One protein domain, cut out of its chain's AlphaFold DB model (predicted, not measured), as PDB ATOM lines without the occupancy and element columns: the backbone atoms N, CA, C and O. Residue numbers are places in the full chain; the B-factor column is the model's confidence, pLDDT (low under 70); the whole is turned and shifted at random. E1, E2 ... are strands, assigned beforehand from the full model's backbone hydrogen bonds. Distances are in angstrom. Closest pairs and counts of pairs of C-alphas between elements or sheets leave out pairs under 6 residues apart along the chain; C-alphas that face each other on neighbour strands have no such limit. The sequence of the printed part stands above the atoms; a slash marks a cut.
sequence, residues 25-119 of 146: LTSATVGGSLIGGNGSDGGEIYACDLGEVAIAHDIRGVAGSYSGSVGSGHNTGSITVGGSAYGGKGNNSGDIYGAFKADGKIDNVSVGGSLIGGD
ATOM      1  N   LEU A  25       8.762 -38.401  28.482       91.81
ATOM      2  CA  LEU A  25       9.138 -37.304  29.362       91.81
ATOM      3  C   LEU A  25       8.104 -37.220  30.477       91.81
ATOM      4  O   LEU A  25       6.991 -36.773  30.242       91.81
ATOM      5  N   THR A  26       8.443 -37.676  31.685       94.19
ATOM      6  CA  THR A  26       7.479 -37.757  32.799       94.19
ATOM      7  C   THR A  26       6.968 -36.388  33.240       94.19
ATOM      8  O   THR A  26       5.795 -36.255  33.579       94.19
ATOM      9  N   SER A  27       7.839 -35.383  33.256       94.44
ATOM     10  CA  SER A  27       7.442 -34.007  33.522       94.44
ATOM     11  C   SER A  27       8.435 -33.004  32.946       94.44
ATOM     12  O   SER A  27       9.610 -33.320  32.739       94.44
ATOM     13  N   ALA A  28       7.956 -31.785  32.703       96.00
ATOM     14  CA  ALA A  28       8.773 -30.629  32.367       96.00
ATOM     15  C   ALA A  28       8.239 -29.378  33.071       96.00
ATOM     16  O   ALA A  28       7.031 -29.154  33.154       96.00
ATOM     17  N   THR A  29       9.143 -28.530  33.553       96.75
ATOM     18  CA  THR A  29       8.775 -27.250  34.158       96.75
ATOM     19  C   THR A  29       9.619 -26.132  33.576       96.75
ATOM     20  O   THR A  29      10.847 -26.203  33.571       96.75
ATOM     21  N   VAL A  30       8.953 -25.074  33.125       97.56
ATOM     22  CA  VAL A  30       9.572 -23.838  32.655       97.56
ATOM     23  C   VAL A  30       9.138 -22.721  33.594       97.56
ATOM     24  O   VAL A  30       7.983 -22.309  33.596       97.56
ATOM     25  N   GLY A  31      10.072 -22.216  34.402       97.00
ATOM     26  CA  GLY A  31       9.791 -21.143  35.368       97.00
ATOM     27  C   GLY A  31       9.524 -19.769  34.738       97.00
ATOM     28  O   GLY A  31       9.152 -18.842  35.447       97.00
ATOM     29  N   GLY A  32       9.725 -19.627  33.429       97.06
ATOM     30  CA  GLY A  32       9.435 -18.414  32.664       97.06
ATOM     31  C   GLY A  32       8.535 -18.708  31.467       97.06
ATOM     32  O   GLY A  32       7.585 -19.483  31.570       97.06
ATOM     33  N   SER A  33       8.846 -18.085  30.332       97.38
ATOM     34  CA  SER A  33       8.141 -18.307  29.067       97.38
ATOM     35  C   SER A  33       8.869 -19.327  28.189       97.38
ATOM     36  O   SER A  33      10.101 -19.340  28.143       97.38
ATOM     37  N   LEU A  34       8.110 -20.117  27.436       96.69
ATOM     38  CA  LEU A  34       8.611 -20.937  26.338       96.69
ATOM     39  C   LEU A  34       8.669 -20.077  25.071       96.69
ATOM     40  O   LEU A  34       7.633 -19.647  24.566       96.69
ATOM     41  N   ILE A  35       9.873 -19.768  24.586       96.81
ATOM     42  CA  ILE A  35      10.075 -18.829  23.474       96.81
ATOM     43  C   ILE A  35      10.619 -19.560  22.253       96.81
ATOM     44  O   ILE A  35      11.694 -20.158  22.297       96.81
ATOM     45  N   GLY A  36       9.878 -19.450  21.156       95.06
ATOM     46  CA  GLY A  36      10.199 -20.047  19.878       95.06
ATOM     47  C   GLY A  36      11.435 -19.448  19.213       95.06
ATOM     48  O   GLY A  36      11.702 -18.247  19.307       95.06
ATOM     49  N   GLY A  37      12.175 -20.289  18.492       92.25
ATOM     50  CA  GLY A  37      13.289 -19.883  17.634       92.25
ATOM     51  C   GLY A  37      12.900 -19.765  16.158       92.25
ATOM     52  O   GLY A  37      11.916 -20.342  15.709       92.25
ATOM     53  N   ASN A  38      13.700 -19.041  15.365       91.31
ATOM     54  CA  ASN A  38      13.489 -18.941  13.911       91.31
ATOM     55  C   ASN A  38      13.744 -20.263  13.157       91.31
ATOM     56  O   ASN A  38      13.345 -20.383  12.002       91.31
ATOM     57  N   GLY A  39      14.439 -21.220  13.777       90.12
ATOM     58  CA  GLY A  39      14.591 -22.576  13.251       90.12
ATOM     59  C   GLY A  39      13.412 -23.470  13.635       90.12
ATOM     60  O   GLY A  39      12.688 -23.161  14.582       90.12
ATOM     61  N   SER A  40      13.245 -24.577  12.913       91.56
ATOM     62  CA  SER A  40      12.285 -25.621  13.284       91.56
ATOM     63  C   SER A  40      12.542 -26.121  14.703       91.56
ATOM     64  O   SER A  40      13.700 -26.210  15.120       91.56
ATOM     65  N   ASP A  41      11.461 -26.409  15.424       92.06
ATOM     66  CA  ASP A  41      11.454 -27.004  16.766       92.06
ATOM     67  C   ASP A  41      12.202 -26.139  17.806       92.06
ATOM     68  O   ASP A  41      12.564 -26.567  18.906       92.06
ATOM     69  N   GLY A  42      12.473 -24.875  17.460       93.94
ATOM     70  CA  GLY A  42      13.194 -23.952  18.316       93.94
ATOM     71  C   GLY A  42      12.373 -23.669  19.564       93.94
ATOM     72  O   GLY A  42      11.324 -23.041  19.461       93.94
ATOM     73  N   GLY A  43      12.859 -24.103  20.727       92.75
ATOM     74  CA  GLY A  43      12.139 -23.948  21.991       92.75
ATOM     75  C   GLY A  43      10.925 -24.871  22.126       92.75
ATOM     76  O   GLY A  43       9.994 -24.505  22.829       92.75
ATOM     77  N   GLU A  44      10.905 -26.020  21.450       95.06
ATOM     78  CA  GLU A  44       9.853 -27.033  21.590       95.06
ATOM     79  C   GLU A  44      10.048 -27.925  22.834       95.06
ATOM     80  O   GLU A  44      11.172 -28.298  23.189       95.06
ATOM     81  N   ILE A  45       8.940 -28.318  23.473       95.69
ATOM     82  CA  ILE A  45       8.888 -29.438  24.426       95.69
ATOM     83  C   ILE A  45       8.171 -30.612  23.754       95.69
ATOM     84  O   ILE A  45       6.955 -30.568  23.568       95.69
ATOM     85  N   TYR A  46       8.916 -31.677  23.440       93.31
ATOM     86  CA  TYR A  46       8.389 -32.842  22.726       93.31
ATOM     87  C   TYR A  46       8.836 -34.185  23.314       93.31
ATOM     88  O   TYR A  46       9.993 -34.372  23.696       93.31
ATOM     89  N   ALA A  47       7.920 -35.155  23.321       91.69
ATOM     90  CA  ALA A  47       8.195 -36.567  23.593       91.69
ATOM     91  C   ALA A  47       7.226 -37.478  22.816       91.69
ATOM     92  O   ALA A  47       6.207 -37.027  22.298       91.69
ATOM     93  N   CYS A  48       7.492 -38.787  22.740       90.00
ATOM     94  CA  CYS A  48       6.477 -39.716  22.227       90.00
ATOM     95  C   CYS A  48       5.306 -39.822  23.206       90.00
ATOM     96  O   CYS A  48       4.159 -39.718  22.781       90.00
ATOM     97  N   ASP A  49       5.601 -39.983  24.495       90.62
ATOM     98  CA  ASP A  49       4.627 -39.854  25.575       90.62
ATOM     99  C   ASP A  49       5.089 -38.723  26.494       90.62
ATOM    100  O   ASP A  49       6.150 -38.785  27.121       90.62
ATOM    101  N   LEU A  50       4.313 -37.648  26.514       93.38
ATOM    102  CA  LEU A  50       4.584 -36.464  27.312       93.38
ATOM    103  C   LEU A  50       3.721 -36.531  28.566       93.38
ATOM    104  O   LEU A  50       2.520 -36.752  28.471       93.38
ATOM    105  N   GLY A  51       4.334 -36.389  29.733       93.44
ATOM    106  CA  GLY A  51       3.656 -36.300  31.017       93.44
ATOM    107  C   GLY A  51       3.259 -34.864  31.338       93.44
ATOM    108  O   GLY A  51       2.830 -34.120  30.460       93.44
ATOM    109  N   GLU A  52       3.363 -34.478  32.606       95.44
ATOM    110  CA  GLU A  52       2.921 -33.155  33.056       95.44
ATOM    111  C   GLU A  52       3.867 -32.045  32.579       95.44
ATOM    112  O   GLU A  52       5.078 -32.114  32.793       95.44
ATOM    113  N   VAL A  53       3.323 -30.991  31.973       97.38
ATOM    114  CA  VAL A  53       4.097 -29.807  31.581       97.38
ATOM    115  C   VAL A  53       3.530 -28.567  32.249       97.38
ATOM    116  O   VAL A  53       2.357 -28.244  32.087       97.38
ATOM    117  N   ALA A  54       4.386 -27.841  32.964       97.50
ATOM    118  CA  ALA A  54       4.044 -26.576  33.596       97.50
ATOM    119  C   ALA A  54       4.926 -25.446  33.056       97.50
ATOM    120  O   ALA A  54       6.150 -25.479  33.179       97.50
ATOM    121  N   ILE A  55       4.301 -24.422  32.484       98.06
ATOM    122  CA  ILE A  55       4.951 -23.205  31.995       98.06
ATOM    123  C   ILE A  55       4.400 -22.048  32.812       98.06
ATOM    124  O   ILE A  55       3.200 -21.792  32.803       98.06
ATOM    125  N   ALA A  56       5.267 -21.361  33.550       97.69
ATOM    126  CA  ALA A  56       4.831 -20.329  34.479       97.69
ATOM    127  C   ALA A  56       4.223 -19.121  33.756       97.69
ATOM    128  O   ALA A  56       3.272 -18.526  34.256       97.69
ATOM    129  N   HIS A  57       4.787 -18.734  32.608       97.75
ATOM    130  CA  HIS A  57       4.370 -17.552  31.858       97.75
ATOM    131  C   HIS A  57       3.806 -17.956  30.485       97.75
ATOM    132  O   HIS A  57       2.881 -18.758  30.409       97.75
ATOM    133  N   ASP A  58       4.335 -17.386  29.401       97.88
ATOM    134  CA  ASP A  58       3.753 -17.490  28.063       97.88
ATOM    135  C   ASP A  58       4.392 -18.595  27.220       97.88
ATOM    136  O   ASP A  58       5.575 -18.901  27.368       97.88
ATOM    137  N   ILE A  59       3.635 -19.087  26.246       97.69
ATOM    138  CA  ILE A  59       4.141 -19.825  25.088       97.69
ATOM    139  C   ILE A  59       4.183 -18.867  23.896       97.69
ATOM    140  O   ILE A  59       3.171 -18.241  23.588       97.69
ATOM    141  N   ARG A  60       5.321 -18.728  23.208       97.38
ATOM    142  CA  ARG A  60       5.448 -17.819  22.055       97.38
ATOM    143  C   ARG A  60       6.054 -18.500  20.844       97.38
ATOM    144  O   ARG A  60       7.263 -18.703  20.792       97.38
ATOM    145  N   GLY A  61       5.224 -18.754  19.845       95.81
ATOM    146  CA  GLY A  61       5.647 -19.129  18.509       95.81
ATOM    147  C   GLY A  61       6.207 -17.958  17.709       95.81
ATOM    148  O   GLY A  61       5.873 -16.793  17.932       95.81
ATOM    149  N   VAL A  62       7.082 -18.275  16.756       95.19
ATOM    150  CA  VAL A  62       7.695 -17.314  15.827       95.19
ATOM    151  C   VAL A  62       7.635 -17.858  14.393       95.19
ATOM    152  O   VAL A  62       6.636 -18.457  14.008       95.19
ATOM    153  N   ALA A  63       8.636 -17.592  13.548       95.12
ATOM    154  CA  ALA A  63       8.642 -18.018  12.148       95.12
ATOM    155  C   ALA A  63       9.007 -19.500  11.923       95.12
ATOM    156  O   ALA A  63       8.710 -20.021  10.850       95.12
ATOM    157  N   GLY A  64       9.638 -20.176  12.890       93.38
ATOM    158  CA  GLY A  64      10.005 -21.592  12.769       93.38
ATOM    159  C   GLY A  64       8.803 -22.527  12.928       93.38
ATOM    160  O   GLY A  64       7.899 -22.240  13.719       93.38
ATOM    161  N   SER A  65       8.782 -23.645  12.197       93.12
ATOM    162  CA  SER A  65       7.787 -24.704  12.425       93.12
ATOM    163  C   SER A  65       7.947 -25.285  13.825       93.12
ATOM    164  O   SER A  65       9.087 -25.442  14.256       93.12
ATOM    165  N   TYR A  66       6.851 -25.568  14.533       93.38
ATOM    166  CA  TYR A  66       6.896 -26.048  15.927       93.38
ATOM    167  C   TYR A  66       7.712 -25.133  16.858       93.38
ATOM    168  O   TYR A  66       8.237 -25.536  17.892       93.38
ATOM    169  N   SER A  67       7.881 -23.860  16.489       95.62
ATOM    170  CA  SER A  67       8.626 -22.936  17.334       95.62
ATOM    171  C   SER A  67       7.802 -22.615  18.573       95.62
ATOM    172  O   SER A  67       6.648 -22.195  18.470       95.62
ATOM    173  N   GLY A  68       8.403 -22.818  19.745       95.19
ATOM    174  CA  GLY A  68       7.729 -22.617  21.021       95.19
ATOM    175  C   GLY A  68       6.485 -23.488  21.171       95.19
ATOM    176  O   GLY A  68       5.501 -23.002  21.701       95.19
ATOM    177  N   SER A  69       6.474 -24.711  20.653       94.88
ATOM    178  CA  SER A  69       5.351 -25.640  20.796       94.88
ATOM    179  C   SER A  69       5.512 -26.550  22.017       94.88
ATOM    180  O   SER A  69       6.611 -26.751  22.549       94.88
ATOM    181  N   VAL A  70       4.404 -27.136  22.465       95.81
ATOM    182  CA  VAL A  70       4.402 -28.215  23.458       95.81
ATOM    183  C   VAL A  70       3.570 -29.359  22.921       95.81
ATOM    184  O   VAL A  70       2.373 -29.192  22.702       95.81
ATOM    185  N   GLY A  71       4.148 -30.545  22.772       91.94
ATOM    186  CA  GLY A  71       3.319 -31.656  22.352       91.94
ATOM    187  C   GLY A  71       3.937 -33.029  22.369       91.94
ATOM    188  O   GLY A  71       5.051 -33.253  22.841       91.94
ATOM    189  N   SER A  72       3.160 -33.996  21.891       91.38
ATOM    190  CA  SER A  72       3.620 -35.373  21.838       91.38
ATOM    191  C   SER A  72       3.201 -36.126  20.587       91.38
ATOM    192  O   SER A  72       2.235 -35.805  19.892       91.38
ATOM    193  N   GLY A  73       3.955 -37.185  20.300       88.25
ATOM    194  CA  GLY A  73       3.619 -38.119  19.231       88.25
ATOM    195  C   GLY A  73       2.396 -38.992  19.533       88.25
ATOM    196  O   GLY A  73       1.879 -39.612  18.609       88.25
ATOM    197  N   HIS A  74       1.953 -39.074  20.789       88.12
ATOM    198  CA  HIS A  74       0.899 -39.983  21.244       88.12
ATOM    199  C   HIS A  74       0.194 -39.420  22.475       88.12
ATOM    200  O   HIS A  74      -0.641 -38.534  22.315       88.12
ATOM    201  N   ASN A  75       0.510 -39.890  23.687       88.00
ATOM    202  CA  ASN A  75      -0.149 -39.397  24.889       88.00
ATOM    203  C   ASN A  75       0.459 -38.071  25.319       88.00
ATOM    204  O   ASN A  75       1.682 -37.921  25.375       88.00
ATOM    205  N   THR A  76      -0.398 -37.119  25.639       90.75
ATOM    206  CA  THR A  76      -0.041 -35.840  26.233       90.75
ATOM    207  C   THR A  76      -0.723 -35.766  27.589       90.75
ATOM    208  O   THR A  76      -1.945 -35.866  27.681       90.75
ATOM    209  N   GLY A  77       0.076 -35.641  28.642       92.12
ATOM    210  CA  GLY A  77      -0.377 -35.460  30.008       92.12
ATOM    211  C   GLY A  77      -0.949 -34.064  30.223       92.12
ATOM    212  O   GLY A  77      -1.274 -33.344  29.280       92.12
ATOM    213  N   SER A  78      -1.100 -33.679  31.489       94.81
ATOM    214  CA  SER A  78      -1.671 -32.372  31.812       94.81
ATOM    215  C   SER A  78      -0.703 -31.248  31.442       94.81
ATOM    216  O   SER A  78       0.463 -31.287  31.828       94.81
ATOM    217  N   ILE A  79      -1.189 -30.237  30.726       96.38
ATOM    218  CA  ILE A  79      -0.409 -29.062  30.334       96.38
ATOM    219  C   ILE A  79      -1.012 -27.831  30.999       96.38
ATOM    220  O   ILE A  79      -2.197 -27.547  30.840       96.38
ATOM    221  N   THR A  80      -0.189 -27.082  31.724       97.12
ATOM    222  CA  THR A  80      -0.576 -25.822  32.363       97.12
ATOM    223  C   THR A  80       0.320 -24.696  31.874       97.12
ATOM    224  O   THR A  80       1.541 -24.763  32.004       97.12
ATOM    225  N   VAL A  81      -0.296 -23.639  31.358       97.69
ATOM    226  CA  VAL A  81       0.355 -22.393  30.951       97.69
ATOM    227  C   VAL A  81      -0.206 -21.284  31.825       97.69
ATOM    228  O   VAL A  81      -1.398 -20.996  31.766       97.69
ATOM    229  N   GLY A  82       0.625 -20.672  32.664       96.94
ATOM    230  CA  GLY A  82       0.183 -19.605  33.565       96.94
ATOM    231  C   GLY A  82      -0.164 -18.304  32.836       96.94
ATOM    232  O   GLY A  82      -1.012 -17.547  33.302       96.94
ATOM    233  N   GLY A  83       0.461 -18.059  31.684       97.19
ATOM    234  CA  GLY A  83       0.219 -16.914  30.811       97.19
ATOM    235  C   GLY A  83      -0.594 -17.266  29.566       97.19
ATOM    236  O   GLY A  83      -1.525 -18.068  29.606       97.19
ATOM    237  N   SER A  84      -0.252 -16.624  28.451       97.69
ATOM    238  CA  SER A  84      -0.934 -16.776  27.160       97.69
ATOM    239  C   SER A  84      -0.118 -17.623  26.180       97.69
ATOM    240  O   SER A  84       1.107 -17.693  26.273       97.69
ATOM    241  N   ALA A  85      -0.791 -18.239  25.211       97.06
ATOM    242  CA  ALA A  85      -0.166 -18.941  24.097       97.06
ATOM    243  C   ALA A  85      -0.338 -18.127  22.808       97.06
ATOM    244  O   ALA A  85      -1.457 -17.780  22.429       97.06
ATOM    245  N   TYR A  86       0.779 -17.797  22.161       97.56
ATOM    246  CA  TYR A  86       0.843 -16.959  20.968       97.56
ATOM    247  C   TYR A  86       1.357 -17.772  19.785       97.56
ATOM    248  O   TYR A  86       2.518 -18.174  19.768       97.56
ATOM    249  N   GLY A  87       0.513 -17.957  18.780       95.94
ATOM    250  CA  GLY A  87       0.892 -18.464  17.475       95.94
ATOM    251  C   GLY A  87       1.751 -17.465  16.708       95.94
ATOM    252  O   GLY A  87       1.613 -16.248  16.847       95.94
ATOM    253  N   GLY A  88       2.660 -17.990  15.897       95.00
ATOM    254  CA  GLY A  88       3.561 -17.222  15.048       95.00
ATOM    255  C   GLY A  88       3.289 -17.417  13.557       95.00
ATOM    256  O   GLY A  88       2.213 -17.828  13.126       95.00
ATOM    257  N   LYS A  89       4.301 -17.094  12.746       95.25
ATOM    258  CA  LYS A  89       4.263 -17.256  11.283       95.25
ATOM    259  C   LYS A  89       4.604 -18.677  10.832       95.25
ATOM    260  O   LYS A  89       4.281 -19.046   9.709       95.25
ATOM    261  N   GLY A  90       5.289 -19.446  11.677       93.75
ATOM    262  CA  GLY A  90       5.624 -20.838  11.406       93.75
ATOM    263  C   GLY A  90       4.418 -21.752  11.592       93.75
ATOM    264  O   GLY A  90       3.536 -21.478  12.409       93.75
ATOM    265  N   ASN A  91       4.379 -22.854  10.850       93.00
ATOM    266  CA  ASN A  91       3.350 -23.875  11.044       93.00
ATOM    267  C   ASN A  91       3.491 -24.496  12.435       93.00
ATOM    268  O   ASN A  91       4.617 -24.704  12.887       93.00
ATOM    269  N   ASN A  92       2.375 -24.777  13.108       92.75
ATOM    270  CA  ASN A  92       2.382 -25.348  14.457       92.75
ATOM    271  C   ASN A  92       3.212 -24.519  15.449       92.75
ATOM    272  O   ASN A  92       3.856 -25.036  16.346       92.75
ATOM    273  N   SER A  93       3.300 -23.206  15.247       94.25
ATOM    274  CA  SER A  93       4.051 -22.350  16.162       94.25
ATOM    275  C   SER A  93       3.175 -21.961  17.347       94.25
ATOM    276  O   SER A  93       2.006 -21.603  17.173       94.25
ATOM    277  N   GLY A  94       3.745 -22.016  18.552       94.25
ATOM    278  CA  GLY A  94       3.050 -21.658  19.787       94.25
ATOM    279  C   GLY A  94       1.831 -22.523  20.103       94.25
ATOM    280  O   GLY A  94       0.914 -22.043  20.770       94.25
ATOM    281  N   ASP A  95       1.772 -23.742  19.571       94.00
ATOM    282  CA  ASP A  95       0.654 -24.656  19.755       94.00
ATOM    283  C   ASP A  95       0.886 -25.638  20.913       94.00
ATOM    284  O   ASP A  95       1.995 -25.832  21.422       94.00
ATOM    285  N   ILE A  96      -0.218 -26.229  21.359       94.00
ATOM    286  CA  ILE A  96      -0.251 -27.332  22.308       94.00
ATOM    287  C   ILE A  96      -0.894 -28.517  21.594       94.00
ATOM    288  O   ILE A  96      -2.087 -28.479  21.281       94.00
ATOM    289  N   TYR A  97      -0.117 -29.566  21.337       90.44
ATOM    290  CA  TYR A  97      -0.555 -30.655  20.474       90.44
ATOM    291  C   TYR A  97      -0.271 -32.058  21.011       90.44
ATOM    292  O   TYR A  97       0.537 -32.276  21.908       90.44
ATOM    293  N   GLY A  98      -0.953 -33.050  20.450       86.69
ATOM    294  CA  GLY A  98      -0.782 -34.455  20.812       86.69
ATOM    295  C   GLY A  98      -1.203 -35.387  19.688       86.69
ATOM    296  O   GLY A  98      -1.722 -34.942  18.664       86.69
ATOM    297  N   ALA A  99      -0.974 -36.687  19.881       76.75
ATOM    298  CA  ALA A  99      -1.352 -37.734  18.929       76.75
ATOM    299  C   ALA A  99      -0.809 -37.553  17.493       76.75
ATOM    300  O   ALA A  99      -1.406 -38.034  16.534       76.75
ATOM    301  N   PHE A 100       0.339 -36.881  17.316       74.62
ATOM    302  CA  PHE A 100       0.831 -36.555  15.969       74.62
ATOM    303  C   PHE A 100       1.343 -37.761  15.167       74.62
ATOM    304  O   PHE A 100       1.323 -37.754  13.938       74.62
ATOM    305  N   LYS A 101       1.833 -38.804  15.845       73.94
ATOM    306  CA  LYS A 101       2.427 -39.994  15.209       73.94
ATOM    307  C   LYS A 101       1.569 -41.248  15.345       73.94
ATOM    308  O   LYS A 101       1.718 -42.160  14.538       73.94
ATOM    309  N   ALA A 102       0.737 -41.325  16.376       72.00
ATOM    310  CA  ALA A 102      -0.113 -42.469  16.671       72.00
ATOM    311  C   ALA A 102      -1.313 -42.033  17.522       72.00
ATOM    312  O   ALA A 102      -1.236 -41.012  18.207       72.00
ATOM    313  N   ASP A 103      -2.378 -42.841  17.511       77.94
ATOM    314  CA  ASP A 103      -3.579 -42.642  18.329       77.94
ATOM    315  C   ASP A 103      -3.221 -42.367  19.784       77.94
ATOM    316  O   ASP A 103      -2.683 -43.225  20.474       77.94
ATOM    317  N   GLY A 104      -3.540 -41.175  20.264       77.69
ATOM    318  CA  GLY A 104      -3.204 -40.754  21.611       77.69
ATOM    319  C   GLY A 104      -4.282 -39.861  22.186       77.69
ATOM    320  O   GLY A 104      -5.178 -39.392  21.485       77.69
ATOM    321  N   LYS A 105      -4.193 -39.631  23.492       85.56
ATOM    322  CA  LYS A 105      -5.054 -38.678  24.187       85.56
ATOM    323  C   LYS A 105      -4.260 -37.445  24.581       85.56
ATOM    324  O   LYS A 105      -3.089 -37.553  24.941       85.56
ATOM    325  N   ILE A 106      -4.935 -36.307  24.569       88.00
ATOM    326  CA  ILE A 106      -4.495 -35.110  25.273       88.00
ATOM    327  C   ILE A 106      -5.338 -35.041  26.542       88.00
ATOM    328  O   ILE A 106      -6.568 -35.041  26.458       88.00
ATOM    329  N   ASP A 107      -4.683 -35.069  27.701       91.62
ATOM    330  CA  ASP A 107      -5.334 -34.884  28.996       91.62
ATOM    331  C   ASP A 107      -5.695 -33.391  29.191       91.62
ATOM    332  O   ASP A 107      -5.977 -32.662  28.238       91.62
ATOM    333  N   ASN A 108      -5.754 -32.904  30.429       92.88
ATOM    334  CA  ASN A 108      -6.201 -31.540  30.696       92.88
ATOM    335  C   ASN A 108      -5.198 -30.504  30.175       92.88
ATOM    336  O   ASN A 108      -4.024 -30.539  30.538       92.88
ATOM    337  N   VAL A 109      -5.682 -29.526  29.410       95.00
ATOM    338  CA  VAL A 109      -4.898 -28.351  29.012       95.00
ATOM    339  C   VAL A 109      -5.515 -27.106  29.635       95.00
ATOM    340  O   VAL A 109      -6.697 -26.825  29.439       95.00
ATOM    341  N   SER A 110      -4.716 -26.354  30.389       95.94
ATOM    342  CA  SER A 110      -5.101 -25.084  30.996       95.94
ATOM    343  C   SER A 110      -4.198 -23.966  30.493       95.94
ATOM    344  O   SER A 110      -2.974 -24.056  30.592       95.94
ATOM    345  N   VAL A 111      -4.810 -22.906  29.971       96.88
ATOM    346  CA  VAL A 111      -4.139 -21.653  29.619       96.88
ATOM    347  C   VAL A 111      -4.755 -20.559  30.480       96.88
ATOM    348  O   VAL A 111      -5.954 -20.301  30.387       96.88
ATOM    349  N   GLY A 112      -3.951 -19.959  31.356       96.69
ATOM    350  CA  GLY A 112      -4.397 -18.941  32.306       96.69
ATOM    351  C   GLY A 112      -4.714 -17.598  31.649       96.69
ATOM    352  O   GLY A 112      -5.525 -16.832  32.166       96.69
ATOM    353  N   GLY A 113      -4.083 -17.315  30.510       96.75
ATOM    354  CA  GLY A 113      -4.291 -16.118  29.708       96.75
ATOM    355  C   GLY A 113      -5.136 -16.370  28.460       96.75
ATOM    356  O   GLY A 113      -6.213 -16.955  28.507       96.75
ATOM    357  N   SER A 114      -4.657 -15.866  27.326       97.25
ATOM    358  CA  SER A 114      -5.325 -15.980  26.026       97.25
ATOM    359  C   SER A 114      -4.657 -17.026  25.136       97.25
ATOM    360  O   SER A 114      -3.444 -17.211  25.189       97.25
ATOM    361  N   LEU A 115      -5.444 -17.662  24.271       95.94
ATOM    362  CA  LEU A 115      -4.949 -18.438  23.136       95.94
ATOM    363  C   LEU A 115      -5.094 -17.576  21.877       95.94
ATOM    364  O   LEU A 115      -6.207 -17.188  21.519       95.94
ATOM    365  N   ILE A 116      -3.977 -17.220  21.249       97.12
ATOM    366  CA  ILE A 116      -3.918 -16.260  20.144       97.12
ATOM    367  C   ILE A 116      -3.278 -16.957  18.949       97.12
ATOM    368  O   ILE A 116      -2.133 -17.382  19.041       97.12
ATOM    369  N   GLY A 117      -3.999 -17.073  17.835       95.06
ATOM    370  CA  GLY A 117      -3.452 -17.623  16.591       95.06
ATOM    371  C   GLY A 117      -2.502 -16.657  15.873       95.06
ATOM    372  O   GLY A 117      -2.475 -15.461  16.171       95.06
ATOM    373  N   GLY A 118      -1.741 -17.179  14.912       94.00
ATOM    374  CA  GLY A 118      -0.853 -16.413  14.035       94.00
ATOM    375  C   GLY A 118      -1.113 -16.676  12.547       94.00
ATOM    376  O   GLY A 118      -2.132 -17.249  12.165       94.00
ATOM    377  N   ASP A 119      -0.174 -16.249  11.698       93.62
ATOM    378  CA  ASP A 119      -0.258 -16.430  10.239       93.62
ATOM    379  C   ASP A 119       0.008 -17.889   9.807       93.62
ATOM    380  O   ASP A 119      -0.340 -18.284   8.693       93.62
TER     381      ASP A 119
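Overview. This is residues 25 to 119 of the 146 residues of an uncharacterized protein of Deltaproteobacteria bacterium (UniProt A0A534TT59). With little regular structure, the chain winds in stacked turns, a solenoid whose two walls, the sheets E1 E3 E5 E7 and E2 E4 E6, make a sandwich, two sheets face to face. The printed part has 95 residues, no named helix and seven strands, E1 to E7 along the chain; both sheets are parallel. It is all strand, with 28 residues in named elements, and compact: radius of gyration of the C-alphas 11.7 A, spans 27 by 25 by 18 A.

Along the chain. E1, residues 25 to 30, begins at C-alpha 25 (9.138, -37.304, 29.362) and is 13.9 A long. E2 is residues 45 to 47, E3 49 to 55, 17.8 A, E4 70 to 72, E5 79 to 81, E6 96 to 98. E7, residues 109 to 111, ends at (-4.139, -21.653, 29.619).

Arrangement. E1 and E3 are parallel at 15 degrees, N 28 and O 52 within hydrogen-bond range, 2.9 A. In E2 and E4, parallel, N 71 and O 45 are, at 2.9 A.

Size, cuts and confidence. The farthest C-alphas, Thr 26 and Asp 119, are 32.0 A apart. Links E1 to E2, E3 to E4 and E5 to E6 are long. The printed part has no cut; no printed residue is under 70.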